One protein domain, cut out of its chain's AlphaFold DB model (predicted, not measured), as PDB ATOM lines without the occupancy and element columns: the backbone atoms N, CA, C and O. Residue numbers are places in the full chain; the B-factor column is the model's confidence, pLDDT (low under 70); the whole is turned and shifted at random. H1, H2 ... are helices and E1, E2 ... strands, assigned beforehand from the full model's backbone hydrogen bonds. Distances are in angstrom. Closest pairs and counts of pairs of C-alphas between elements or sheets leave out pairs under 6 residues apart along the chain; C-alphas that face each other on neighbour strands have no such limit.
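What this domain is: This is residues 16 to 212 of the 526 residues of the protein "HEPN domain-containing protein" of Candidatus Bathyarchaeota archaeon (UniProt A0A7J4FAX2). Two long helices, H1 and H7, lie side by side in the middle, and H9 crosses both; H2 packs on H1, with the helical hairpin of H3 and H4 beyond it at one end of the domain, while a small sheet of E1 and E2 lies at the opposite end. The printed part has 197 residues, with ten named helices and two named strands in the order H1 to H7, E1, H8, H9, E2, H10; the class is mostly helix, and the two strands are parallel. It is compact and rounded, with a radius of gyration of the C-alphas of 16.8 A and spans of 48 by 39 by 32 A.

How they stand to each other: H1, residues 16 to 30, and H2, residues 34 to 51, form a hairpin, closest at the C-alphas of Lys 16 and Ser 45, 5.0 A, with a tilt of 37 degrees, only just steep. H2 touches H3, residues 58 to 71, with residues 39 to 47 alone, closest at C-alphas 43 and 65, 5.3 A. H3 and H4, residues 76 to 91, form a hairpin at a shallow tilt of 5 degrees, closest at C-alphas 69 and 79, 5.9 A. H5, residues 93 to 96, is close to H4 but not clearly touching, at C-alphas 89 and 95, 5.9 A. H6, residues 106 to 110, touches H7, residues 124 to 145, at C-alphas 106 and 138, 5.8 A. H7 is the hub, touching H1, H6, H8, residues 158 to 161, and H9, residues 170 to 187; it meets H1 at a shallow tilt of 23 degrees, opposite ways, closest at C-alphas 129 and 29, 5.1 A. H9 touches H1 at a steep tilt of 61 degrees, closest at C-alphas 176 and 28, 4.9 A, and has a kink of 35 degrees near residue 179. E1, residues 152 to 155, and E2, residues 192 to 195, are parallel at 18 degrees, with N 153 and O 192 within hydrogen-bond range at 2.8 A; with H8 and H9 between them they make a strand-helix-strand unit, two parallel neighbour strands joined through helices, with a right-handed crossover. H10, residues 205 to 209, is close to H9 but not clearly touching, at C-alphas 207 and 180, 6.9 A. Every O i to N i+4 pair is within hydrogen-bond range in H1, H2, H3, H4, H6, H7 and H10, and 11 of 14 are in H9; H5 and H8 are too short for such a pair.

Where its parts are: H1 begins at C-alpha 16 (46.177, 62.794, 122.613) and is 20.8 A long; H2 is 25.7 A, H3 20.0 A, H4 21.2 A and H9 25.2 A. H7, 31.9 A, runs from C-alpha 124 (56.454, 87.536, 128.675), and H10 ends at C-alpha 209 (53.997, 87.481, 105.485).

The domain as a whole: The two C-alphas farthest apart, those of Lys 73 and Gly 113, are 48.7 A apart. The printed part has no cut. The link from H6 to H7, residues 111 to 123, is long. The mean pLDDT of the printed part is 86.8, and residue 99 alone is under 70.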
ATOM      1  N   LYS A  16      44.857  62.799 123.250       93.69
ATOM      2  CA  LYS A  16      46.177  62.794 122.613       93.69
ATOM      3  C   LYS A  16      46.388  64.039 121.755       93.69
ATOM      4  O   LYS A  16      47.451  64.656 121.805       93.69
ATOM      5  N   ARG A  17      45.367  64.462 121.001       92.94
ATOM      6  CA  ARG A  17      45.421  65.723 120.234       92.94
ATOM      7  C   ARG A  17      45.600  66.937 121.148       92.94
ATOM      8  O   ARG A  17      46.392  67.822 120.827       92.94
ATOM      9  N   TYR A  18      44.909  66.966 122.284       92.75
ATOM     10  CA  TYR A  18      45.023  68.057 123.246       92.75
ATOM     11  C   TYR A  18      46.369  68.051 123.986       92.75
ATOM     12  O   TYR A  18      46.977  69.106 124.154       92.75
ATOM     13  N   ALA A  19      46.891  66.875 124.348       94.06
ATOM     14  CA  ALA A  19      48.243  66.735 124.887       94.06
ATOM     15  C   ALA A  19      49.304  67.282 123.921       94.06
ATOM     16  O   ALA A  19      50.214  67.988 124.351       94.06
ATOM     17  N   ALA A  20      49.166  67.001 122.618       93.06
ATOM     18  CA  ALA A  20      50.062  67.539 121.597       93.06
ATOM     19  C   ALA A  20      50.016  69.070 121.556       93.06
ATOM     20  O   ALA A  20      51.071  69.695 121.588       93.06
ATOM     21  N   LEU A  21      48.816  69.670 121.558       92.56
ATOM     22  CA  LEU A  21      48.671  71.126 121.621       92.56
ATOM     23  C   LEU A  21      49.361  71.693 122.865       92.56
ATOM     24  O   LEU A  21      50.167  72.610 122.743       92.56
ATOM     25  N   LEU A  22      49.059  71.164 124.052       92.94
ATOM     26  CA  LEU A  22      49.583  71.722 125.295       92.94
ATOM     27  C   LEU A  22      51.112  71.615 125.365       92.94
ATOM     28  O   LEU A  22      51.772  72.580 125.747       92.94
ATOM     29  N   ALA A  23      51.684  70.489 124.936       92.94
ATOM     30  CA  ALA A  23      53.132  70.325 124.845       92.94
ATOM     31  C   ALA A  23      53.767  71.328 123.863       92.94
ATOM     32  O   ALA A  23      54.830  71.876 124.143       92.94
ATOM     33  N   ASP A  24      53.099  71.615 122.744       91.88
ATOM     34  CA  ASP A  24      53.575  72.553 121.721       91.88
ATOM     35  C   ASP A  24      53.500  74.010 122.188       91.88
ATOM     36  O   ASP A  24      54.425  74.792 121.952       91.88
ATOM     37  N   VAL A  25      52.430  74.358 122.905       92.62
ATOM     38  CA  VAL A  25      52.246  75.665 123.546       92.62
ATOM     39  C   VAL A  25      53.312  75.889 124.620       92.62
ATOM     40  O   VAL A  25      53.963  76.932 124.625       92.62
ATOM     41  N   LEU A  26      53.557  74.897 125.484       91.69
ATOM     42  CA  LEU A  26      54.614  74.961 126.500       91.69
ATOM     43  C   LEU A  26      56.002  75.074 125.868       91.69
ATOM     44  O   LEU A  26      56.819  75.879 126.306       91.69
ATOM     45  N   CYS A  27      56.255  74.302 124.811       90.00
ATOM     46  CA  CYS A  27      57.511  74.335 124.077       90.00
ATOM     47  C   CYS A  27      57.769  75.699 123.429       90.00
ATOM     48  O   CYS A  27      58.880  76.214 123.533       90.00
ATOM     49  N   SER A  28      56.740  76.308 122.837       88.12
ATOM     50  CA  SER A  28      56.841  77.627 122.204       88.12
ATOM     51  C   SER A  28      56.999  78.757 123.226       88.12
ATOM     52  O   SER A  28      57.760  79.690 122.989       88.12
ATOM     53  N   ALA A  29      56.298  78.687 124.361       89.31
ATOM     54  CA  ALA A  29      56.289  79.753 125.362       89.31
ATOM     55  C   ALA A  29      57.508  79.737 126.305       89.31
ATOM     56  O   ALA A  29      57.939  80.794 126.764       89.31
ATOM     57  N   TYR A  30      58.063  78.552 126.589       87.94
ATOM     58  CA  TYR A  30      59.134  78.354 127.574       87.94
ATOM     59  C   TYR A  30      60.428  77.782 126.987       87.94
ATOM     60  O   TYR A  30      61.283  77.318 127.738       87.94
ATOM     61  N   ASP A  31      60.577  77.817 125.660       84.44
ATOM     62  CA  ASP A  31      61.788  77.397 124.943       84.44
ATOM     63  C   ASP A  31      62.234  75.960 125.262       84.44
ATOM     64  O   ASP A  31      63.425  75.665 125.395       84.44
ATOM     65  N   LEU A  32      61.274  75.036 125.378       86.75
ATOM     66  CA  LEU A  32      61.607  73.629 125.597       86.75
ATOM     67  C   LEU A  32      62.268  73.025 124.356       86.75
ATOM     68  O   LEU A  32      61.866  73.279 123.216       86.75
ATOM     69  N   SER A  33      63.240  72.143 124.577       86.31
ATOM     70  CA  SER A  33      63.809  71.319 123.515       86.31
ATOM     71  C   SER A  33      62.765  70.345 122.955       86.31
ATOM     72  O   SER A  33      61.789  69.999 123.623       86.31
ATOM     73  N   VAL A  34      62.993  69.842 121.737       87.12
ATOM     74  CA  VAL A  34      62.119  68.827 121.112       87.12
ATOM     75  C   VAL A  34      61.942  67.614 122.030       87.12
ATOM     76  O   VAL A  34      60.827  67.151 122.238       87.12
ATOM     77  N   ARG A  35      63.028  67.165 122.667       88.12
ATOM     78  CA  ARG A  35      62.992  66.034 123.595       88.12
ATOM     79  C   ARG A  35      62.188  66.333 124.861       88.12
ATOM     80  O   ARG A  35      61.410  65.493 125.286       88.12
ATOM     81  N   GLN A  36      62.335  67.522 125.446       89.94
ATOM     82  CA  GLN A  36      61.529  67.939 126.602       89.94
ATOM     83  C   GLN A  36      60.042  68.034 126.246       89.94
ATOM     84  O   GLN A  36      59.194  67.603 127.023       89.94
ATOM     85  N   ARG A  37      59.728  68.548 125.054       91.50
ATOM     86  CA  ARG A  37      58.368  68.570 124.515       91.50
ATOM     87  C   ARG A  37      57.796  67.160 124.397       91.50
ATOM     88  O   ARG A  37      56.650  66.957 124.785       91.50
ATOM     89  N   ASP A  38      58.568  66.206 123.882       91.56
ATOM     90  CA  ASP A  38      58.105  64.823 123.713       91.56
ATOM     91  C   ASP A  38      57.858  64.143 125.065       91.56
ATOM     92  O   ASP A  38      56.821  63.514 125.241       91.56
ATOM     93  N   LEU A  39      58.711  64.387 126.068       91.69
ATOM     94  CA  LEU A  39      58.474  63.920 127.441       91.69
ATOM     95  C   LEU A  39      57.170  64.472 128.029       91.69
ATOM     96  O   LEU A  39      56.384  63.730 128.617       91.69
ATOM     97  N   VAL A  40      56.922  65.775 127.863       93.06
ATOM     98  CA  VAL A  40      55.679  66.414 128.322       93.06
ATOM     99  C   VAL A  40      54.471  65.850 127.569       93.06
ATOM    100  O   VAL A  40      53.443  65.565 128.181       93.06
ATOM    101  N   PHE A  41      54.593  65.651 126.256       94.12
ATOM    102  CA  PHE A  41      53.547  65.066 125.422       94.12
ATOM    103  C   PHE A  41      53.195  63.635 125.845       94.12
ATOM    104  O   PHE A  41      52.011  63.339 126.011       94.12
ATOM    105  N   ASP A  42      54.187  62.769 126.044       93.31
ATOM    106  CA  ASP A  42      53.982  61.369 126.427       93.31
ATOM    107  C   ASP A  42      53.340  61.266 127.817       93.31
ATOM    108  O   ASP A  42      52.381  60.511 128.016       93.31
ATOM    109  N   ALA A  43      53.804  62.093 128.760       92.69
ATOM    110  CA  ALA A  43      53.248  62.175 130.108       92.69
ATOM    111  C   ALA A  43      51.775  62.609 130.094       92.69
ATOM    112  O   ALA A  43      50.917  61.970 130.707       92.69
ATOM    113  N   LEU A  44      51.463  63.686 129.365       93.69
ATOM    114  CA  LEU A  44      50.101  64.206 129.255       93.69
ATOM    115  C   LEU A  44      49.181  63.248 128.497       93.69
ATOM    116  O   LEU A  44      48.046  63.046 128.925       93.69
ATOM    117  N   SER A  45      49.656  62.638 127.409       94.25
ATOM    118  CA  SER A  45      48.877  61.675 126.619       94.25
ATOM    119  C   SER A  45      48.480  60.476 127.472       94.25
ATOM    120  O   SER A  45      47.295  60.161 127.561       94.25
ATOM    121  N   SER A  46      49.442  59.895 128.197       91.44
ATOM    122  CA  SER A  46      49.192  58.790 129.131       91.44
ATOM    123  C   SER A  46      48.201  59.188 130.230       91.44
ATOM    124  O   SER A  46      47.332  58.405 130.610       91.44
ATOM    125  N   CYS A  47      48.293  60.427 130.727       91.62
ATOM    126  CA  CYS A  47      47.371  60.942 131.737       91.62
ATOM    127  C   CYS A  47      45.932  61.055 131.212       91.62
ATOM    128  O   CYS A  47      44.998  60.620 131.886       91.62
ATOM    129  N   TYR A  48      45.742  61.599 130.005       92.50
ATOM    130  CA  TYR A  48      44.413  61.703 129.397       92.50
ATOM    131  C   TYR A  48      43.819  60.339 129.039       92.50
ATOM    132  O   TYR A  48      42.618  60.146 129.224       92.50
ATOM    133  N   GLU A  49      44.637  59.404 128.550       90.88
ATOM    134  CA  GLU A  49      44.208  58.035 128.245       90.88
ATOM    135  C   GLU A  49      43.729  57.313 129.512       90.88
ATOM    136  O   GLU A  49      42.614  56.792 129.536       90.88
ATOM    137  N   ALA A  50      44.506  57.370 130.601       89.19
ATOM    138  CA  ALA A  50      44.152  56.739 131.874       89.19
ATOM    139  C   ALA A  50      42.865  57.304 132.505       89.19
ATOM    140  O   ALA A  50      42.175  56.605 133.244       89.19
ATOM    141  N   ARG A  51      42.539  58.572 132.223       87.12
ATOM    142  CA  ARG A  51      41.359  59.266 132.760       87.12
ATOM    143  C   ARG A  51      40.094  59.089 131.925       87.12
ATOM    144  O   ARG A  51      39.021  59.467 132.389       87.12
ATOM    145  N   GLY A  52      40.193  58.566 130.703       80.56
ATOM    146  CA  GLY A  52      39.043  58.132 129.901       80.56
ATOM    147  C   GLY A  52      37.949  59.178 129.639       80.56
ATOM    148  O   GLY A  52      36.824  58.802 129.334       80.56
ATOM    149  N   GLY A  53      38.218  60.481 129.781       76.50
ATOM    150  CA  GLY A  53      37.128  61.465 129.821       76.50
ATOM    151  C   GLY A  53      37.309  62.534 130.883       76.50
ATOM    152  O   GLY A  53      37.053  63.711 130.627       76.50
ATOM    153  N   GLU A  54      37.774  62.109 132.054       83.00
ATOM    154  CA  GLU A  54      37.789  62.934 133.251       83.00
ATOM    155  C   GLU A  54      38.761  64.109 133.154       83.00
ATOM    156  O   GLU A  54      39.775  64.095 132.450       83.00
ATOM    157  N   ARG A  55      38.427  65.151 133.911       83.12
ATOM    158  CA  ARG A  55      39.206  66.376 134.006       83.12
ATOM    159  C   ARG A  55      40.485  66.140 134.808       83.12
ATOM    160  O   ARG A  55      40.430  65.640 135.929       83.12
ATOM    161  N   ILE A  56      41.618  66.574 134.260       87.12
ATOM    162  CA  ILE A  56      42.911  66.529 134.947       87.12
ATOM    163  C   ILE A  56      43.072  67.789 135.802       87.12
ATOM    164  O   ILE A  56      42.846  68.912 135.341       87.12
ATOM    165  N   LYS A  57      43.479  67.610 137.060       83.12
ATOM    166  CA  LYS A  57      43.831  68.734 137.939       83.12
ATOM    167  C   LYS A  57      45.288  69.161 137.709       83.12
ATOM    168  O   LYS A  57      46.137  68.290 137.526       83.12
ATOM    169  N   PRO A  58      45.623  70.460 137.824       82.75
ATOM    170  CA  PRO A  58      47.006  70.934 137.733       82.75
ATOM    171  C   PRO A  58      48.023  70.175 138.601       82.75
ATOM    172  O   PRO A  58      49.090  69.816 138.115       82.75
ATOM    173  N   SER A  59      47.676  69.850 139.850       83.25
ATOM    174  CA  SER A  59      48.542  69.078 140.757       83.25
ATOM    175  C   SER A  59      48.763  67.629 140.306       83.25
ATOM    176  O   SER A  59      49.816  67.039 140.547       83.25
ATOM    177  N   GLU A  60      47.782  67.039 139.626       85.56
ATOM    178  CA  GLU A  60      47.904  65.696 139.063       85.56
ATOM    179  C   GLU A  60      48.779  65.708 137.814       85.56
ATOM    180  O   GLU A  60      49.649  64.848 137.682       85.56
ATOM    181  N   ALA A  61      48.590  66.702 136.940       85.25
ATOM    182  CA  ALA A  61      49.449  66.912 135.781       85.25
ATOM    183  C   ALA A  61      50.905  67.145 136.205       85.25
ATOM    184  O   ALA A  61      51.799  66.523 135.640       85.25
ATOM    185  N   GLU A  62      51.143  67.954 137.246       88.06
ATOM    186  CA  GLU A  62      52.472  68.117 137.846       88.06
ATOM    187  C   GLU A  62      53.072  66.764 138.231       88.06
ATOM    188  O   GLU A  62      54.176  66.433 137.801       88.06
ATOM    189  N   ARG A  63      52.339  65.958 139.006       89.19
ATOM    190  CA  ARG A  63      52.831  64.659 139.474       89.19
ATOM    191  C   ARG A  63      53.178  63.724 138.314       89.19
ATOM    192  O   ARG A  63      54.213  63.067 138.364       89.19
ATOM    193  N   VAL A  64      52.328  63.658 137.287       88.81
ATOM    194  CA  VAL A  64      52.530  62.756 136.143       88.81
ATOM    195  C   VAL A  64      53.686  63.220 135.262       88.81
ATOM    196  O   VAL A  64      54.512  62.394 134.884       88.81
ATOM    197  N   ILE A  65      53.799  64.524 134.987       88.12
ATOM    198  CA  ILE A  65      54.917  65.069 134.206       88.12
ATOM    199  C   ILE A  65      56.241  64.811 134.931       88.12
ATOM    200  O   ILE A  65      57.174  64.297 134.319       88.12
ATOM    201  N   LYS A  66      56.321  65.095 136.237       88.56
ATOM    202  CA  LYS A  66      57.549  64.883 137.021       88.56
ATOM    203  C   LYS A  66      57.954  63.411 137.099       88.56
ATOM    204  O   LYS A  66      59.137  63.096 136.961       88.56
ATOM    205  N   ALA A  67      56.985  62.511 137.279       87.56
ATOM    206  CA  ALA A  67      57.238  61.072 137.288       87.56
ATOM    207  C   ALA A  67      57.767  60.588 135.929       87.56
ATOM    208  O   ALA A  67      58.844  60.008 135.861       87.56
ATOM    209  N   ALA A  68      57.076  60.927 134.837       84.88
ATOM    210  CA  ALA A  68      57.462  60.513 133.489       84.88
ATOM    211  C   ALA A  68      58.856  61.021 133.088       84.88
ATOM    212  O   ALA A  68      59.635  60.305 132.462       84.88
ATOM    213  N   VAL A  69      59.188  62.253 133.470       84.81
ATOM    214  CA  VAL A  69      60.492  62.859 133.187       84.81
ATOM    215  C   VAL A  69      61.614  62.203 134.000       84.81
ATOM    216  O   VAL A  69      62.720  62.070 133.482       84.81
ATOM    217  N   SER A  70      61.329  61.758 135.228       85.19
ATOM    218  CA  SER A  70      62.287  61.036 136.079       85.19
ATOM    219  C   SER A  70      62.523  59.596 135.614       85.19
ATOM    220  O   SER A  70      63.638  59.089 135.726       85.19
ATOM    221  N   ASP A  71      61.486  58.945 135.081       84.88
ATOM    222  CA  ASP A  71      61.549  57.565 134.586       84.88
ATOM    223  C   ASP A  71      62.160  57.472 133.181       84.88
ATOM    224  O   ASP A  71      62.789  56.474 132.809       84.88
ATOM    225  N   ALA A  72      62.003  58.524 132.376       77.12
ATOM    226  CA  ALA A  72      62.706  58.636 131.116       77.12
ATOM    227  C   ALA A  72      64.213  58.733 131.385       77.12
ATOM    228  O   ALA A  72      64.649  59.436 132.288       77.12
ATOM    229  N   LYS A  73      65.043  58.089 130.553       83.75
ATOM    230  CA  LYS A  73      66.519  58.231 130.560       83.75
ATOM    231  C   LYS A  73      66.973  59.646 130.131       83.75
ATOM    232  O   LYS A  73      67.860  59.799 129.285       83.75
ATOM    233  N   ALA A  74      66.289  60.680 130.606       83.62
ATOM    234  CA  ALA A  74      66.569  62.084 130.419       83.62
ATOM    235  C   ALA A  74      67.811  62.473 131.226       83.62
ATOM    236  O   ALA A  74      68.143  61.884 132.254       83.62
ATOM    237  N   SER A  75      68.537  63.463 130.727       86.06
ATOM    238  CA  SER A  75      69.638  64.076 131.458       86.06
ATOM    239  C   SER A  75      69.107  64.880 132.645       86.06
ATOM    240  O   SER A  75      68.011  65.438 132.597       86.06
ATOM    241  N   GLN A  76      69.925  65.034 133.687       84.38
ATOM    242  CA  GLN A  76      69.562  65.833 134.862       84.38
ATOM    243  C   GLN A  76      69.162  67.275 134.501       84.38
ATOM    244  O   GLN A  76      68.279  67.853 135.131       84.38
ATOM    245  N   ALA A  77      69.783  67.853 133.468       83.19
ATOM    246  CA  ALA A  77      69.456  69.189 132.979       83.19
ATOM    247  C   ALA A  77      68.053  69.258 132.351       83.19
ATOM    248  O   ALA A  77      67.343  70.245 132.545       83.19
ATOM    249  N   GLU A  78      67.634  68.212 131.628       84.38
ATOM    250  CA  GLU A  78      66.288  68.122 131.055       84.38
ATOM    251  C   GLU A  78      65.230  67.994 132.150       84.38
ATOM    252  O   GLU A  78      64.244  68.729 132.116       84.38
ATOM    253  N   ILE A  79      65.484  67.138 133.146       84.75
ATOM    254  CA  ILE A  79      64.605  66.954 134.306       84.75
ATOM    255  C   ILE A  79      64.407  68.287 135.032       84.75
ATOM    256  O   ILE A  79      63.286  68.766 135.172       84.75
ATOM    257  N   GLN A  80      65.505  68.967 135.377       85.50
ATOM    258  CA  GLN A  80      65.462  70.260 136.064       85.50
ATOM    259  C   GLN A  80      64.783  71.371 135.255       85.50
ATOM    260  O   GLN A  80      64.269  72.330 135.833       85.50
ATOM    261  N   ALA A  81      64.838  71.333 133.923       84.75
ATOM    262  CA  ALA A  81      64.161  72.322 133.088       84.75
ATOM    263  C   ALA A  81      62.639  72.123 133.116       84.75
ATOM    264  O   ALA A  81      61.909  73.090 133.338       84.75
ATOM    265  N   VAL A  82      62.173  70.879 132.963       88.12
ATOM    266  CA  VAL A  82      60.740  70.559 133.025       88.12
ATOM    267  C   VAL A  82      60.195  70.758 134.442       88.12
ATOM    268  O   VAL A  82      59.131  71.351 134.597       88.12
ATOM    269  N   ASP A  83      60.945  70.381 135.480       86.12
ATOM    270  CA  ASP A  83      60.563  70.633 136.874       86.12
ATOM    271  C   ASP A  83      60.358  72.125 137.144       86.12
ATOM    272  O   ASP A  83      59.327  72.524 137.686       86.12
ATOM    273  N   ARG A  84      61.303  72.968 136.706       86.75
ATOM    274  CA  ARG A  84      61.198  74.427 136.849       86.75
ATOM    275  C   ARG A  84      59.996  74.995 136.102       86.75
ATOM    276  O   ARG A  84      59.372  75.927 136.602       86.75
ATOM    277  N   LEU A  85      59.679  74.464 134.922       88.38
ATOM    278  CA  LEU A  85      58.487  74.854 134.173       88.38
ATOM    279  C   LEU A  85      57.211  74.515 134.953       88.38
ATOM    280  O   LEU A  85      56.361  75.380 135.153       88.38
ATOM    281  N   VAL A  86      57.086  73.268 135.403       86.19
ATOM    282  CA  VAL A  86      55.906  72.794 136.133       86.19
ATOM    283  C   VAL A  86      55.729  73.575 137.436       86.19
ATOM    284  O   VAL A  86      54.630  74.049 137.719       86.19
ATOM    285  N   ASP A  87      56.810  73.799 138.186       84.25
ATOM    286  CA  ASP A  87      56.778  74.602 139.410       84.25
ATOM    287  C   ASP A  87      56.340  76.045 139.137       84.25
ATOM    288  O   ASP A  87      55.550  76.599 139.902       84.25
ATOM    289  N   ARG A  88      56.797  76.659 138.036       83.94
ATOM    290  CA  ARG A  88      56.359  78.010 137.646       83.94
ATOM    291  C   ARG A  88      54.861  78.074 137.364       83.94
ATOM    292  O   ARG A  88      54.226  79.042 137.771       83.94
ATOM    293  N   LEU A  89      54.308  77.069 136.685       82.94
ATOM    294  CA  LEU A  89      52.885  77.025 136.339       82.94
ATOM    295  C   LEU A  89      51.998  76.757 137.560       82.94
ATOM    296  O   LEU A  89      50.920  77.333 137.660       82.94
ATOM    297  N   VAL A  90      52.440  75.898 138.484       82.12
ATOM    298  CA  VAL A  90      51.587  75.404 139.580       82.12
ATOM    299  C   VAL A  90      51.800  76.148 140.902       82.12
ATOM    300  O   VAL A  90      50.867  76.256 141.694       82.12
ATOM    301  N   ARG A  91      53.000  76.681 141.168       78.38
ATOM    302  CA  ARG A  91      53.372  77.232 142.489       78.38
ATOM    303  C   ARG A  91      53.702  78.727 142.488       78.38
ATOM    304  O   ARG A  91      54.004  79.272 143.546       78.38
ATOM    305  N   GLY A  92      53.695  79.383 141.329       75.75
ATOM    306  CA  GLY A  92      53.986  80.816 141.198       75.75
ATOM    307  C   GLY A  92      52.740  81.675 140.984       75.75
ATOM    308  O   GLY A  92      51.638  81.158 140.905       75.75
ATOM    309  N   ARG A  93      52.934  82.984 140.767       78.00
ATOM    310  CA  ARG A  93      51.876  83.925 140.339       78.00
ATOM    311  C   ARG A  93      50.993  83.400 139.183       78.00
ATOM    312  O   ARG A  93      49.796  83.665 139.204       78.00
ATOM    313  N   PRO A  94      51.516  82.634 138.196       82.44
ATOM    314  CA  PRO A  94      50.689  81.946 137.203       82.44
ATOM    315  C   PRO A  94      49.534  81.103 137.758       82.44
ATOM    316  O   PRO A  94      48.487  81.039 137.120       82.44
ATOM    317  N   SER A  95      49.680  80.477 138.930       81.12
ATOM    318  CA  SER A  95      48.651  79.594 139.494       81.12
ATOM    319  C   SER A  95      47.387  80.334 139.936       81.12
ATOM    320  O   SER A  95      46.324  79.725 140.008       81.12
ATOM    321  N   GLU A  96      47.469  81.651 140.152       79.69
ATOM    322  CA  GLU A  96      46.308  82.508 140.420       79.69
ATOM    323  C   GLU A  96      45.368  82.582 139.205       79.69
ATOM    324  O   GLU A  96      44.158  82.697 139.365       79.69
ATOM    325  N   VAL A  97      45.915  82.474 137.988       80.94
ATOM    326  CA  VAL A  97      45.160  82.467 136.717       80.94
ATOM    327  C   VAL A  97      44.864  81.039 136.269       80.94
ATOM    328  O   VAL A  97      43.811  80.757 135.692       80.94
ATOM    329  N   LEU A  98      45.792  80.117 136.535       82.31
ATOM    330  CA  LEU A  98      45.652  78.701 136.216       82.31
ATOM    331  C   LEU A  98      44.846  77.989 137.306       82.31
ATOM    332  O   LEU A  98      45.382  77.280 138.155       82.31
ATOM    333  N   GLY A  99      43.532  78.201 137.277       68.75
ATOM    334  CA  GLY A  99      42.612  77.705 138.293       68.75
ATOM    335  C   GLY A  99      42.402  76.185 138.290       68.75
ATOM    336  O   GLY A  99      42.511  75.490 137.274       68.75
ATOM    337  N   HIS A 100      42.015  75.670 139.460       71.50
ATOM    338  CA  HIS A 100      41.459  74.322 139.606       71.50
ATOM    339  C   HIS A 100      40.012  74.232 139.117       71.50
ATOM    340  O   HIS A 100      39.561  73.146 138.749       71.50
ATOM    341  N   ASP A 101      39.291  75.351 139.085       78.69
ATOM    342  CA  ASP A 101      37.886  75.428 138.683       78.69
ATOM    343  C   ASP A 101      37.730  75.413 137.162       78.69
ATOM    344  O   ASP A 101      38.700  75.723 136.462       78.69
ATOM    345  N   PRO A 102      36.596  74.917 136.623       75.62
ATOM    346  CA  PRO A 102      36.360  74.861 135.181       75.62
ATOM    347  C   PRO A 102      36.601  76.228 134.553       75.62
ATOM    348  O   PRO A 102      36.167  77.242 135.101       75.62
ATOM    349  N   SER A 103      37.322  76.253 133.433       82.75
ATOM    350  CA  SER A 103      37.479  77.502 132.691       82.75
ATOM    351  C   SER A 103      36.102  77.902 132.161       82.75
ATOM    352  O   SER A 103      35.310  77.015 131.825       82.75
ATOM    353  N   PRO A 104      35.806  79.201 132.005       83.69
ATOM    354  CA  PRO A 104      34.743  79.608 131.101       83.69
ATOM    355  C   PRO A 104      34.971  78.926 129.741       83.69
ATOM    356  O   PRO A 104      36.122  78.904 129.276       83.69
ATOM    357  N   PRO A 105      33.933  78.351 129.111       85.81
ATOM    358  CA  PRO A 105      34.061  77.749 127.795       85.81
ATOM    359  C   PRO A 105      34.747  78.709 126.826       85.81
ATOM    360  O   PRO A 105      34.392  79.887 126.762       85.81
ATOM    361  N   VAL A 106      35.715  78.227 126.042       89.94
ATOM    362  CA  VAL A 106      36.543  79.137 125.230       89.94
ATOM    363  C   VAL A 106      35.711  79.987 124.263       89.94
ATOM    364  O   VAL A 106      36.035  81.140 124.013       89.94
ATOM    365  N   HIS A 107      34.590  79.470 123.762       88.38
ATOM    366  CA  HIS A 107      33.696  80.223 122.885       88.38
ATOM    367  C   HIS A 107      33.066  81.445 123.567       88.38
ATOM    368  O   HIS A 107      32.917  82.473 122.921       88.38
ATOM    369  N   GLU A 108      32.809  81.402 124.876       87.62
ATOM    370  CA  GLU A 108      32.348  82.571 125.631       87.62
ATOM    371  C   GLU A 108      33.432  83.653 125.727       87.62
ATOM    372  O   GLU A 108      33.129  84.816 125.956       87.62
ATOM    373  N   ILE A 109      34.709  83.332 125.531       89.12
ATOM    374  CA  ILE A 109      35.766  84.352 125.485       89.12
ATOM    375  C   ILE A 109      35.798  85.017 124.104       89.12
ATOM    376  O   ILE A 109      35.985  86.226 124.003       89.12
ATOM    377  N   PHE A 110      35.618  84.238 123.037       90.62
ATOM    378  CA  PHE A 110      35.810  84.709 121.661       90.62
ATOM    379  C   PHE A 110      34.528  85.213 120.982       90.62
ATOM    380  O   PHE A 110      34.627  85.930 119.991       90.62
ATOM    381  N   GLU A 111      33.346  84.852 121.485       86.81
ATOM    382  CA  GLU A 111      32.047  85.189 120.876       86.81
ATOM    383  C   GLU A 111      31.239  86.210 121.709       86.81
ATOM    384  O   GLU A 111      30.197  86.686 121.263       86.81
ATOM    385  N   SER A 112      31.735  86.623 122.885       80.44
ATOM    386  CA  SER A 112      31.028  87.525 123.819       80.44
ATOM    387  C   SER A 112      31.297  89.019 123.597       80.44
ATOM    388  O   SER A 112      31.619  89.752 124.532       80.44
ATOM    389  N   GLY A 113      31.145  89.502 122.364       86.06
ATOM    390  CA  GLY A 113      31.367  90.915 122.042       86.06
ATOM    391  C   GLY A 113      32.831  91.335 122.221       86.06
ATOM    392  O   GLY A 113      33.726  90.716 121.650       86.06
ATOM    393  N   VAL A 114      33.085  92.410 122.979       88.44
ATOM    394  CA  VAL A 114      34.448  92.908 123.237       88.44
ATOM    395  C   VAL A 114      34.975  92.322 124.542       88.44
ATOM    396  O   VAL A 114      34.485  92.646 125.624       88.44
ATOM    397  N   VAL A 115      36.014  91.494 124.441       89.00
ATOM    398  CA  VAL A 115      36.685  90.877 125.588       89.00
ATOM    399  C   VAL A 115      38.136  91.340 125.650       89.00
ATOM    400  O   VAL A 115      38.873  91.248 124.670       89.00
ATOM    401  N   VAL A 116      38.553  91.823 126.823       88.88
ATOM    402  CA  VAL A 116      39.938  92.208 127.119       88.88
ATOM    403  C   VAL A 116      40.534  91.189 128.086       88.88
ATOM    404  O   VAL A 116      39.955  90.908 129.136       88.88
ATOM    405  N   VAL A 117      41.690  90.629 127.720       88.56
ATOM    406  CA  VAL A 117      42.465  89.708 128.559       88.56
ATOM    407  C   VAL A 117      43.704  90.439 129.065       88.56
ATOM    408  O   VAL A 117      44.669  90.644 128.327       88.56
ATOM    409  N   GLU A 118      43.673  90.853 130.328       87.12
ATOM    410  CA  GLU A 118      44.763  91.602 130.949       87.12
ATOM    411  C   GLU A 118      45.876  90.671 131.428       87.12
ATOM    412  O   GLU A 118      45.677  89.821 132.290       87.12
ATOM    413  N   LEU A 119      47.079  90.854 130.880       87.25
ATOM    414  CA  LEU A 119      48.269  90.082 131.260       87.25
ATOM    415  C   LEU A 119      49.448  90.994 131.642       87.25
ATOM    416  O   LEU A 119      50.608  90.590 131.552       87.25
ATOM    417  N   GLY A 120      49.183  92.255 132.007       84.19
ATOM    418  CA  GLY A 120      50.207  93.276 132.282       84.19
ATOM    419  C   GLY A 120      51.229  92.837 133.334       84.19
ATOM    420  O   GLY A 120      52.432  93.015 133.138       84.19
ATOM    421  N   ASP A 121      50.728  92.145 134.349       84.44
ATOM    422  CA  ASP A 121      51.402  91.759 135.585       84.44
ATOM    423  C   ASP A 121      52.258  90.485 135.516       84.44
ATOM    424  O   ASP A 121      52.927  90.119 136.490       84.44
ATOM    425  N   TYR A 122      52.245  89.799 134.377       86.12
ATOM    426  CA  TYR A 122      52.975  88.550 134.185       86.12
ATOM    427  C   TYR A 122      54.250  88.751 133.363       86.12
ATOM    428  O   TYR A 122      54.425  89.772 132.697       86.12
ATOM    429  N   ASP A 123      55.155  87.772 133.401       87.38
ATOM    430  CA  ASP A 123      56.311  87.752 132.505       87.38
ATOM    431  C   ASP A 123      55.897  87.423 131.057       87.38
ATOM    432  O   ASP A 123      54.797  86.931 130.795       87.38
ATOM    433  N   GLN A 124      56.770  87.723 130.093       87.44
ATOM    434  CA  GLN A 124      56.454  87.536 128.675       87.44
ATOM    435  C   GLN A 124      56.232  86.057 128.306       87.44
ATOM    436  O   GLN A 124      55.401  85.769 127.447       87.44
ATOM    437  N   GLN A 125      56.915  85.117 128.970       89.94
ATOM    438  CA  GLN A 125      56.756  83.682 128.707       89.94
ATOM    439  C   GLN A 125      55.343  83.218 129.075       89.94
ATOM    440  O   GLN A 125      54.676  82.553 128.283       89.94
ATOM    441  N   PHE A 126      54.839  83.629 130.239       90.31
ATOM    442  CA  PHE A 126      53.478  83.321 130.660       90.31
ATOM    443  C   PHE A 126      52.427  84.024 129.793       90.31
ATOM    444  O   PHE A 126      51.415  83.410 129.454       90.31
ATOM    445  N   LYS A 127      52.673  85.272 129.364       90.94
ATOM    446  CA  LYS A 127      51.791  85.960 128.400       90.94
ATOM    447  C   LYS A 127      51.633  85.145 127.123       90.94
ATOM    448  O   LYS A 127      50.510  84.854 126.718       90.94
ATOM    449  N   ASN A 128      52.759  84.724 126.546       91.12
ATOM    450  CA  ASN A 128      52.785  83.895 125.346       91.12
ATOM    451  C   ASN A 128      52.053  82.565 125.571       91.12
ATOM    452  O   ASN A 128      51.266  82.146 124.725       91.12
ATOM    453  N   PHE A 129      52.275  81.923 126.723       92.25
ATOM    454  CA  PHE A 129      51.600  80.681 127.098       92.25
ATOM    455  C   PHE A 129      50.075  80.839 127.102       92.25
ATOM    456  O   PHE A 129      49.389  80.084 126.419       92.25
ATOM    457  N   VAL A 130      49.542  81.833 127.821       92.19
ATOM    458  CA  VAL A 130      48.091  82.065 127.915       92.19
ATOM    459  C   VAL A 130      47.503  82.423 126.549       92.19
ATOM    460  O   VAL A 130      46.480  81.860 126.163       92.19
ATOM    461  N   GLN A 131      48.159  83.302 125.788       92.75
ATOM    462  CA  GLN A 131      47.712  83.692 124.448       92.75
ATOM    463  C   GLN A 131      47.619  82.481 123.505       92.75
ATOM    464  O   GLN A 131      46.569  82.252 122.902       92.75
ATOM    465  N   LEU A 132      48.680  81.668 123.407       93.12
ATOM    466  CA  LEU A 132      48.687  80.469 122.558       93.12
ATOM    467  C   LEU A 132      47.699  79.406 123.038       93.12
ATOM    468  O   LEU A 132      47.067  78.748 122.213       93.12
ATOM    469  N   LEU A 133      47.550  79.242 124.353       93.75
ATOM    470  CA  LEU A 133      46.602  78.300 124.934       93.75
ATOM    471  C   LEU A 133      45.162  78.666 124.563       93.75
ATOM    472  O   LEU A 133      44.426  77.798 124.101       93.75
ATOM    473  N   LEU A 134      44.768  79.934 124.719       93.88
ATOM    474  CA  LEU A 134      43.426  80.407 124.360       93.88
ATOM    475  C   LEU A 134      43.151  80.236 122.862       93.88
ATOM    476  O   LEU A 134      42.107  79.707 122.484       93.88
ATOM    477  N   LEU A 135      44.107  80.617 122.011       93.94
ATOM    478  CA  LEU A 135      44.006  80.447 120.560       93.94
ATOM    479  C   LEU A 135      43.898  78.967 120.163       93.94
ATOM    480  O   LEU A 135      43.040  78.593 119.365       93.94
ATOM    481  N   GLY A 136      44.731  78.105 120.748       94.00
ATOM    482  CA  GLY A 136      44.716  76.666 120.495       94.00
ATOM    483  C   GLY A 136      43.423  75.990 120.961       94.00
ATOM    484  O   GLY A 136      42.856  75.171 120.237       94.00
ATOM    485  N   LYS A 137      42.912  76.378 122.133       93.38
ATOM    486  CA  LYS A 137      41.603  75.947 122.635       93.38
ATOM    487  C   LYS A 137      40.477  76.357 121.687       93.38
ATOM    488  O   LYS A 137      39.651  75.522 121.324       93.38
ATOM    489  N   TYR A 138      40.475  77.608 121.227       93.94
ATOM    490  CA  TYR A 138      39.461  78.091 120.290       93.94
ATOM    491  C   TYR A 138      39.526  77.355 118.948       93.94
ATOM    492  O   TYR A 138      38.496  76.984 118.390       93.94
ATOM    493  N   LEU A 139      40.732  77.042 118.461       93.50
ATOM    494  CA  LEU A 139      40.912  76.220 117.267       93.50
ATOM    495  C   LEU A 139      40.241  74.847 117.415       93.50
ATOM    496  O   LEU A 139      39.540  74.417 116.499       93.50
ATOM    497  N   PHE A 140      40.421  74.169 118.551       92.75
ATOM    498  CA  PHE A 140      39.764  72.882 118.784       92.75
ATOM    499  C   PHE A 140      38.250  72.990 118.903       92.75
ATOM    500  O   PHE A 140      37.549  72.155 118.333       92.75
ATOM    501  N   TYR A 141      37.747  74.034 119.555       92.56
ATOM    502  CA  TYR A 141      36.317  74.311 119.590       92.56
ATOM    503  C   TYR A 141      35.729  74.453 118.172       92.56
ATOM    504  O   TYR A 141      34.736  73.801 117.834       92.56
ATOM    505  N   LEU A 142      36.381  75.232 117.300       92.69
ATOM    506  CA  LEU A 142      35.961  75.393 115.904       92.69
ATOM    507  C   LEU A 142      36.025  74.079 115.117       92.69
ATOM    508  O   LEU A 142      35.148  73.809 114.296       92.69
ATOM    509  N   GLU A 143      37.050  73.260 115.362       91.31
ATOM    510  CA  GLU A 143      37.194  71.940 114.744       91.31
ATOM    511  C   GLU A 143      36.107  70.964 115.168       91.31
ATOM    512  O   GLU A 143      35.583  70.253 114.313       91.31
ATOM    513  N   GLY A 144      35.742  70.956 116.449       89.88
ATOM    514  CA  GLY A 144      34.690  70.091 116.976       89.88
ATOM    515  C   GLY A 144      33.313  70.411 116.392       89.88
ATOM    516  O   GLY A 144      32.542  69.497 116.116       89.88
ATOM    517  N   ARG A 145      33.018  71.696 116.147       89.31
ATOM    518  CA  ARG A 145      31.721  72.135 115.593       89.31
ATOM    519  C   ARG A 145      31.684  72.261 114.064       89.31
ATOM    520  O   ARG A 145      30.628  72.552 113.514       89.31
ATOM    521  N   GLY A 146      32.823  72.115 113.380       85.62
ATOM    522  CA  GLY A 146      32.936  72.368 111.935       85.62
ATOM    523  C   GLY A 146      32.662  73.827 111.536       85.62
ATOM    524  O   GLY A 146      32.196  74.089 110.429       85.62
ATOM    525  N   GLY A 147      32.903  74.772 112.448       86.62
ATOM    526  CA  GLY A 147      32.489  76.170 112.310       86.62
ATOM    527  C   GLY A 147      33.579  77.100 111.778       86.62
ATOM    528  O   GLY A 147      34.753  76.736 111.671       86.62
ATOM    529  N   ARG A 148      33.173  78.338 111.490       91.06
ATOM    530  CA  ARG A 148      34.074  79.465 111.229       91.06
ATOM    531  C   ARG A 148      34.244  80.317 112.485       91.06
ATOM    532  O   ARG A 148      33.440  80.225 113.413       91.06
ATOM    533  N   ALA A 149      35.335  81.066 112.529       89.81
ATOM    534  CA  ALA A 149      35.549  82.106 113.520       89.81
ATOM    535  C   ALA A 149      34.899  83.397 113.020       89.81
ATOM    536  O   ALA A 149      35.230  83.858 111.930       89.81
ATOM    537  N   ASP A 150      34.038  83.983 113.846       85.31
ATOM    538  CA  ASP A 150      33.359  85.253 113.571       85.31
ATOM    539  C   ASP A 150      33.860  86.342 114.532       85.31
ATOM    540  O   ASP A 150      33.094  87.121 115.093       85.31
ATOM    541  N   CYS A 151      35.172  86.376 114.768       91.31
ATOM    542  CA  CYS A 151      35.795  87.343 115.662       91.31
ATOM    543  C   CYS A 151      37.148  87.832 115.137       91.31
ATOM    544  O   CYS A 151      37.772  87.237 114.249       91.31
ATOM    545  N   VAL A 152      37.587  88.959 115.696       91.81
ATOM    546  CA  VAL A 152      38.909  89.535 115.460       91.81
ATOM    547  C   VAL A 152      39.681  89.490 116.767       91.81
ATOM    548  O   VAL A 152      39.206  89.984 117.785       91.81
ATOM    549  N   VAL A 153      40.883  88.926 116.731       93.19
ATOM    550  CA  VAL A 153      41.793  88.887 117.874       93.19
ATOM    551  C   VAL A 153      42.886  89.917 117.665       93.19
ATOM    552  O   VAL A 153      43.610  89.875 116.667       93.19
ATOM    553  N   LEU A 154      43.018  90.819 118.632       93.75
ATOM    554  CA  LEU A 154      44.140  91.740 118.721       93.75
ATOM    555  C   LEU A 154      45.194  91.154 119.658       93.75
ATOM    556  O   LEU A 154      44.922  90.876 120.823       93.75
ATOM    557  N   ILE A 155      46.403  90.971 119.136       91.94
ATOM    558  CA  ILE A 155      47.558  90.482 119.885       91.94
ATOM    559  C   ILE A 155      48.516  91.651 120.076       91.94
ATOM    560  O   ILE A 155      49.230  92.043 119.148       91.94
ATOM    561  N   ASP A 156      48.526  92.204 121.287       89.44
ATOM    562  CA  ASP A 156      49.535  93.177 121.687       89.44
ATOM    563  C   ASP A 156      50.892  92.489 121.915       89.44
ATOM    564  O   ASP A 156      50.959  91.323 122.315       89.44
ATOM    565  N   ARG A 157      51.981  93.218 121.652       87.88
ATOM    566  CA  ARG A 157      53.373  92.735 121.703       87.88
ATOM    567  C   ARG A 157      53.611  91.463 120.884       87.88
ATOM    568  O   ARG A 157      54.208  90.500 121.363       87.88
ATOM    569  N   ALA A 158      53.217  91.480 119.613       90.88
ATOM    570  CA  ALA A 158      53.382  90.342 118.707       90.88
ATOM    571  C   ALA A 158      54.838  89.840 118.580       90.88
ATOM    572  O   ALA A 158      55.034  88.663 118.304       90.88
ATOM    573  N   HIS A 159      55.850  90.682 118.833       89.25
ATOM    574  CA  HIS A 159      57.265  90.271 118.893       89.25
ATOM    575  C   HIS A 159      57.558  89.258 120.008       89.25
ATOM    576  O   HIS A 159      58.472  88.453 119.876       89.25
ATOM    577  N   GLY A 160      56.779  89.261 121.092       87.88
ATOM    578  CA  GLY A 160      56.887  88.252 122.141       87.88
ATOM    579  C   GLY A 160      56.322  86.905 121.697       87.88
ATOM    580  O   GLY A 160      56.964  85.880 121.910       87.88
ATOM    581  N   LEU A 161      55.142  86.907 121.070       89.31
ATOM    582  CA  LEU A 161      54.431  85.693 120.651       89.31
ATOM    583  C   LEU A 161      55.040  85.042 119.399       89.31
ATOM    584  O   LEU A 161      55.077  83.819 119.285       89.31
ATOM    585  N   LEU A 162      55.488  85.870 118.455       90.00
ATOM    586  CA  LEU A 162      55.982  85.482 117.132       90.00
ATOM    587  C   LEU A 162      57.392  86.052 116.909       90.00
ATOM    588  O   LEU A 162      57.592  86.837 115.979       90.00
ATOM    589  N   PRO A 163      58.364  85.707 117.775       88.75
ATOM    590  CA  PRO A 163      59.703  86.272 117.702       88.75
ATOM    591  C   PRO A 163      60.405  85.831 116.418       88.75
ATOM    592  O   PRO A 163      60.214  84.695 115.982       88.75
ATOM    593  N   ASP A 164      61.263  86.681 115.855       87.19
ATOM    594  CA  ASP A 164      62.132  86.301 114.740       87.19
ATOM    595  C   ASP A 164      63.058  85.152 115.153       87.19
ATOM    596  O   ASP A 164      63.859  85.258 116.087       87.19
ATOM    597  N   VAL A 165      62.929  84.021 114.456       85.75
ATOM    598  CA  VAL A 165      63.747  82.829 114.692       85.75
ATOM    599  C   VAL A 165      64.752  82.564 113.580       85.75
ATOM    600  O   VAL A 165      65.406  81.523 113.600       85.75
ATOM    601  N   SER A 166      64.903  83.461 112.603       82.06
ATOM    602  CA  SER A 166      65.760  83.262 111.426       82.06
ATOM    603  C   SER A 166      67.203  82.872 111.789       82.06
ATOM    604  O   SER A 166      67.756  81.943 111.189       82.06
ATOM    605  N   GLY A 167      67.761  83.488 112.838       81.56
ATOM    606  CA  GLY A 167      69.103  83.216 113.370       81.56
ATOM    607  C   GLY A 167      69.231  82.003 114.301       81.56
ATOM    608  O   GLY A 167      70.346  81.655 114.683       81.56
ATOM    609  N   LEU A 168      68.131  81.343 114.676       82.25
ATOM    610  CA  LEU A 168      68.156  80.239 115.639       82.25
ATOM    611  C   LEU A 168      68.462  78.881 114.978       82.25
ATOM    612  O   LEU A 168      68.174  78.680 113.789       82.25
ATOM    613  N   PRO A 169      68.990  77.902 115.745       81.62
ATOM    614  CA  PRO A 169      69.160  76.530 115.274       81.62
ATOM    615  C   PRO A 169      67.856  75.939 114.728       81.62
ATOM    616  O   PRO A 169      66.770  76.207 115.243       81.62
ATOM    617  N   ALA A 170      67.949  75.080 113.706       81.81
ATOM    618  CA  ALA A 170      66.779  74.525 113.017       81.81
ATOM    619  C   ALA A 170      65.787  73.810 113.956       81.81
ATOM    620  O   ALA A 170      64.578  73.919 113.757       81.81
ATOM    621  N   SER A 171      66.289  73.131 114.990       73.00
ATOM    622  CA  SER A 171      65.474  72.489 116.026       73.00
ATOM    623  C   SER A 171      64.639  73.497 116.823       73.00
ATOM    624  O   SER A 171      63.447  73.281 117.021       73.00
ATOM    625  N   VAL A 172      65.233  74.626 117.212       75.56
ATOM    626  CA  VAL A 172      64.553  75.710 117.938       75.56
ATOM    627  C   VAL A 172      63.543  76.412 117.031       75.56
ATOM    628  O   VAL A 172      62.416  76.683 117.450       75.56
ATOM    629  N   ARG A 173      63.897  76.634 115.757       81.56
ATOM    630  CA  ARG A 173      62.960  77.170 114.756       81.56
ATOM    631  C   ARG A 173      61.735  76.279 114.599       81.56
ATOM    632  O   ARG A 173      60.626  76.794 114.556       81.56
ATOM    633  N   ALA A 174      61.922  74.962 114.520       77.94
ATOM    634  CA  ALA A 174      60.820  74.013 114.396       77.94
ATOM    635  C   ALA A 174      59.887  74.053 115.617       77.94
ATOM    636  O   ALA A 174      58.672  74.052 115.447       77.94
ATOM    637  N   SER A 175      60.440  74.150 116.830       72.94
ATOM    638  CA  SER A 175      59.655  74.305 118.060       72.94
ATOM    639  C   SER A 175      58.822  75.586 118.061       72.94
ATOM    640  O   SER A 175      57.615  75.529 118.276       72.94
ATOM    641  N   ARG A 176      59.437  76.732 117.750       76.88
ATOM    642  CA  ARG A 176      58.750  78.034 117.748       76.88
ATOM    643  C   ARG A 176      57.769  78.197 116.583       76.88
ATOM    644  O   ARG A 176      56.787  78.922 116.713       76.88
ATOM    645  N   ARG A 177      57.970  77.480 115.469       79.69
ATOM    646  CA  ARG A 177      57.049  77.473 114.317       79.69
ATOM    647  C   ARG A 177      55.663  76.902 114.628       79.69
ATOM    648  O   ARG A 177      54.711  77.246 113.941       79.69
ATOM    649  N   ARG A 178      55.505  76.123 115.700       77.38
ATOM    650  CA  ARG A 178      54.205  75.531 116.063       77.38
ATOM    651  C   ARG A 178      53.150  76.571 116.455       77.38
ATOM    652  O   ARG A 178      51.968  76.375 116.190       77.38
ATOM    653  N   ALA A 179      53.568  77.704 117.024       77.31
ATOM    654  CA  ALA A 179      52.683  78.844 117.274       77.31
ATOM    655  C   ALA A 179      52.048  79.388 115.976       77.31
ATOM    656  O   ALA A 179      50.878  79.775 115.964       77.31
ATOM    657  N   TYR A 180      52.794  79.355 114.869       82.12
ATOM    658  CA  TYR A 180      52.345  79.816 113.555       82.12
ATOM    659  C   TYR A 180      51.287  78.876 112.992       82.12
ATOM    660  O   TYR A 180      50.275  79.346 112.483       82.12
ATOM    661  N   ASP A 181      51.461  77.563 113.170       85.69
ATOM    662  CA  ASP A 181      50.496  76.564 112.703       85.69
ATOM    663  C   ASP A 181      49.110  76.764 113.338       85.69
ATOM    664  O   ASP A 181      48.086  76.588 112.672       85.69
ATOM    665  N   VAL A 182      49.054  77.158 114.617       88.94
ATOM    666  CA  VAL A 182      47.789  77.487 115.297       88.94
ATOM    667  C   VAL A 182      47.134  78.708 114.649       88.94
ATOM    668  O   VAL A 182      45.954  78.654 114.296       88.94
ATOM    669  N   LEU A 183      47.894  79.786 114.442       88.75
ATOM    670  CA  LEU A 183      47.390  81.018 113.832       88.75
ATOM    671  C   LEU A 183      46.940  80.809 112.381       88.75
ATOM    672  O   LEU A 183      45.863  81.271 112.005       88.75
ATOM    673  N   ASP A 184      47.705  80.073 111.577       88.56
ATOM    674  CA  ASP A 184      47.353  79.785 110.186       88.56
ATOM    675  C   ASP A 184      46.081  78.939 110.083       88.56
ATOM    676  O   ASP A 184      45.205  79.225 109.260       88.56
ATOM    677  N   ARG A 185      45.918  77.938 110.957       91.00
ATOM    678  CA  ARG A 185      44.706  77.104 111.003       91.00
ATOM    679  C   ARG A 185      43.475  77.866 111.485       91.00
ATOM    680  O   ARG A 185      42.370  77.549 111.037       91.00
ATOM    681  N   LEU A 186      43.645  78.841 112.377       91.88
ATOM    682  CA  LEU A 186      42.576  79.747 112.805       91.88
ATOM    683  C   LEU A 186      42.193  80.724 111.689       91.88
ATOM    684  O   LEU A 186      41.010  80.889 111.391       91.88
ATOM    685  N   ARG A 187      43.181  81.310 111.006       89.69
ATOM    686  CA  ARG A 187      42.970  82.191 109.850       89.69
ATOM    687  C   ARG A 187      42.239  81.471 108.719       89.69
ATOM    688  O   ARG A 187      41.291  82.014 108.160       89.69
ATOM    689  N   ALA A 188      42.613  80.224 108.424       90.19
ATOM    690  CA  ALA A 188      41.918  79.382 107.445       90.19
ATOM    691  C   ALA A 188      40.437  79.132 107.801       90.19
ATOM    692  O   ALA A 188      39.638  78.795 106.928       90.19
ATOM    693  N   ARG A 189      40.059  79.322 109.071       93.12
ATOM    694  CA  ARG A 189      38.681  79.232 109.570       93.12
ATOM    695  C   ARG A 189      37.980  80.584 109.693       93.12
ATOM    696  O   ARG A 189      36.864  80.619 110.191       93.12
ATOM    697  N   GLY A 190      38.579  81.667 109.207       91.38
ATOM    698  CA  GLY A 190      37.960  82.995 109.180       91.38
ATOM    699  C   GLY A 190      38.353  83.916 110.333       91.38
ATOM    700  O   GLY A 190      37.853  85.034 110.376       91.38
ATOM    701  N   LEU A 191      39.266  83.507 111.227       92.69
ATOM    702  CA  LEU A 191      39.693  84.370 112.331       92.69
ATOM    703  C   LEU A 191      40.424  85.601 111.782       92.69
ATOM    704  O   LEU A 191      41.443  85.467 111.098       92.69
ATOM    705  N   GLY A 192      39.940  86.795 112.125       91.69
ATOM    706  CA  GLY A 192      40.689  88.025 111.903       91.69
ATOM    707  C   GLY A 192      41.810  88.143 112.934       91.69
ATOM    708  O   GLY A 192      41.554  88.073 114.130       91.69
ATOM    709  N   ILE A 193      43.052  88.330 112.495       90.00
ATOM    710  CA  ILE A 193      44.202  88.496 113.394       90.00
ATOM    711  C   ILE A 193      44.792  89.886 113.175       90.00
ATOM    712  O   ILE A 193      45.187  90.228 112.060       90.00
ATOM    713  N   HIS A 194      44.867  90.674 114.245       92.12
ATOM    714  CA  HIS A 194      45.548  91.961 114.281       92.12
ATOM    715  C   HIS A 194      46.772  91.846 115.191       92.12
ATOM    716  O   HIS A 194      46.651  91.675 116.401       92.12
ATOM    717  N   LEU A 195      47.962  91.920 114.596       91.50
ATOM    718  CA  LEU A 195      49.232  91.887 115.316       91.50
ATOM    719  C   LEU A 195      49.719  93.315 115.572       91.50
ATOM    720  O   LEU A 195      49.925  94.071 114.623       91.50
ATOM    721  N   CYS A 196      49.944  93.671 116.835       91.75
ATOM    722  CA  CYS A 196      50.497  94.966 117.220       91.75
ATOM    723  C   CYS A 196      51.919  94.786 117.764       91.75
ATOM    724  O   CYS A 196      52.171  93.940 118.622       91.75
ATOM    725  N   THR A 197      52.879  95.572 117.270       90.44
ATOM    726  CA  THR A 197      54.256  95.542 117.776       90.44
ATOM    727  C   THR A 197      54.943  96.903 117.624       90.44
ATOM    728  O   THR A 197      54.822  97.525 116.568       90.44
ATOM    729  N   PRO A 198      55.706  97.359 118.633       86.31
ATOM    730  CA  PRO A 198      56.632  98.480 118.477       86.31
ATOM    731  C   PRO A 198      57.950  98.072 117.790       86.31
ATOM    732  O   PRO A 198      58.696  98.938 117.337       86.31
ATOM    733  N   PHE A 199      58.239  96.767 117.692       87.19
ATOM    734  CA  PHE A 199      59.504  96.222 117.187       87.19
ATOM    735  C   PHE A 199      59.248  95.290 115.992       87.19
ATOM    736  O   PHE A 199      59.273  94.067 116.141       87.19
ATOM    737  N   PRO A 200      58.965  95.823 114.788       85.50
ATOM    738  CA  PRO A 200      58.697  94.991 113.614       85.50
ATOM    739  C   PRO A 200      59.908  94.146 113.199       85.50
ATOM    740  O   PRO A 200      59.729  93.083 112.620       85.50
ATOM    741  N   SER A 201      61.131  94.582 113.524       86.31
ATOM    742  CA  SER A 201      62.365  93.821 113.289       86.31
ATOM    743  C   SER A 201      62.507  92.574 114.168       86.31
ATOM    744  O   SER A 201      63.384  91.764 113.908       86.31
ATOM    745  N   GLU A 202      61.702  92.446 115.227       88.38
ATOM    746  CA  GLU A 202      61.738  91.312 116.161       88.38
ATOM    747  C   GLU A 202      60.600  90.320 115.929       88.38
ATOM    748  O   GLU A 202      60.518  89.314 116.627       88.38
ATOM    749  N   VAL A 203      59.719  90.588 114.965       87.75
ATOM    750  CA  VAL A 203      58.681  89.642 114.561       87.75
ATOM    751  C   VAL A 203      59.208  88.805 113.407       87.75
ATOM    752  O   VAL A 203      59.812  89.341 112.476       87.75
ATOM    753  N   ASP A 204      58.951  87.502 113.434       86.00
ATOM    754  CA  ASP A 204      59.356  86.621 112.343       86.00
ATOM    755  C   ASP A 204      58.755  87.084 111.005       86.00
ATOM    756  O   ASP A 204      57.533  87.268 110.892       86.00
ATOM    757  N   PRO A 205      59.586  87.236 109.959       80.94
ATOM    758  CA  PRO A 205      59.120  87.654 108.641       80.94
ATOM    759  C   PRO A 205      58.013  86.761 108.062       80.94
ATOM    760  O   PRO A 205      57.165  87.239 107.312       80.94
ATOM    761  N   THR A 206      57.978  85.477 108.425       80.31
ATOM    762  CA  THR A 206      56.941  84.515 108.022       80.31
ATOM    763  C   THR A 206      55.592  84.844 108.663       80.31
ATOM    764  O   THR A 206      54.574  84.801 107.974       80.31
ATOM    765  N   ALA A 207      55.565  85.231 109.949       79.31
ATOM    766  CA  ALA A 207      54.339  85.697 110.618       79.31
ATOM    767  C   ALA A 207      53.819  86.984 109.987       79.31
ATOM    768  O   ALA A 207      52.617  87.180 109.830       79.31
ATOM    769  N   LEU A 208      54.722  87.878 109.610       77.94
ATOM    770  CA  LEU A 208      54.327  89.118 108.963       77.94
ATOM    771  C   LEU A 208      53.851  88.877 107.524       77.94
ATOM    772  O   LEU A 208      52.927  89.542 107.066       77.94
ATOM    773  N   GLY A 209      54.405  87.877 106.834       72.00
ATOM    774  CA  GLY A 209      53.997  87.481 105.485       72.00
ATOM    775  C   GLY A 209      52.554  86.972 105.374       72.00
ATOM    776  O   GLY A 209      51.989  86.998 104.281       72.00
ATOM    777  N   VAL A 210      51.926  86.545 106.478       71.62
ATOM    778  CA  VAL A 210      50.506  86.139 106.479       71.62
ATOM    779  C   VAL A 210      49.533  87.307 106.679       71.62
ATOM    780  O   VAL A 210      48.320  87.120 106.522       71.62
ATOM    781  N   VAL A 211      50.048  88.501 106.988       79.31
ATOM    782  CA  VAL A 211      49.271  89.727 107.185       79.31
ATOM    783  C   VAL A 211      49.106  90.466 105.856       79.31
ATOM    784  O   VAL A 211      50.063  90.741 105.135       79.31
ATOM    785  N   HIS A 212      47.861  90.821 105.527       80.38
ATOM    786  CA  HIS A 212      47.526  91.475 104.252       80.38
ATOM    787  C   HIS A 212      47.460  93.000 104.343       80.38
ATOM    788  O   HIS A 212      47.547  93.683 103.325       80.38
TER     789      HIS A 212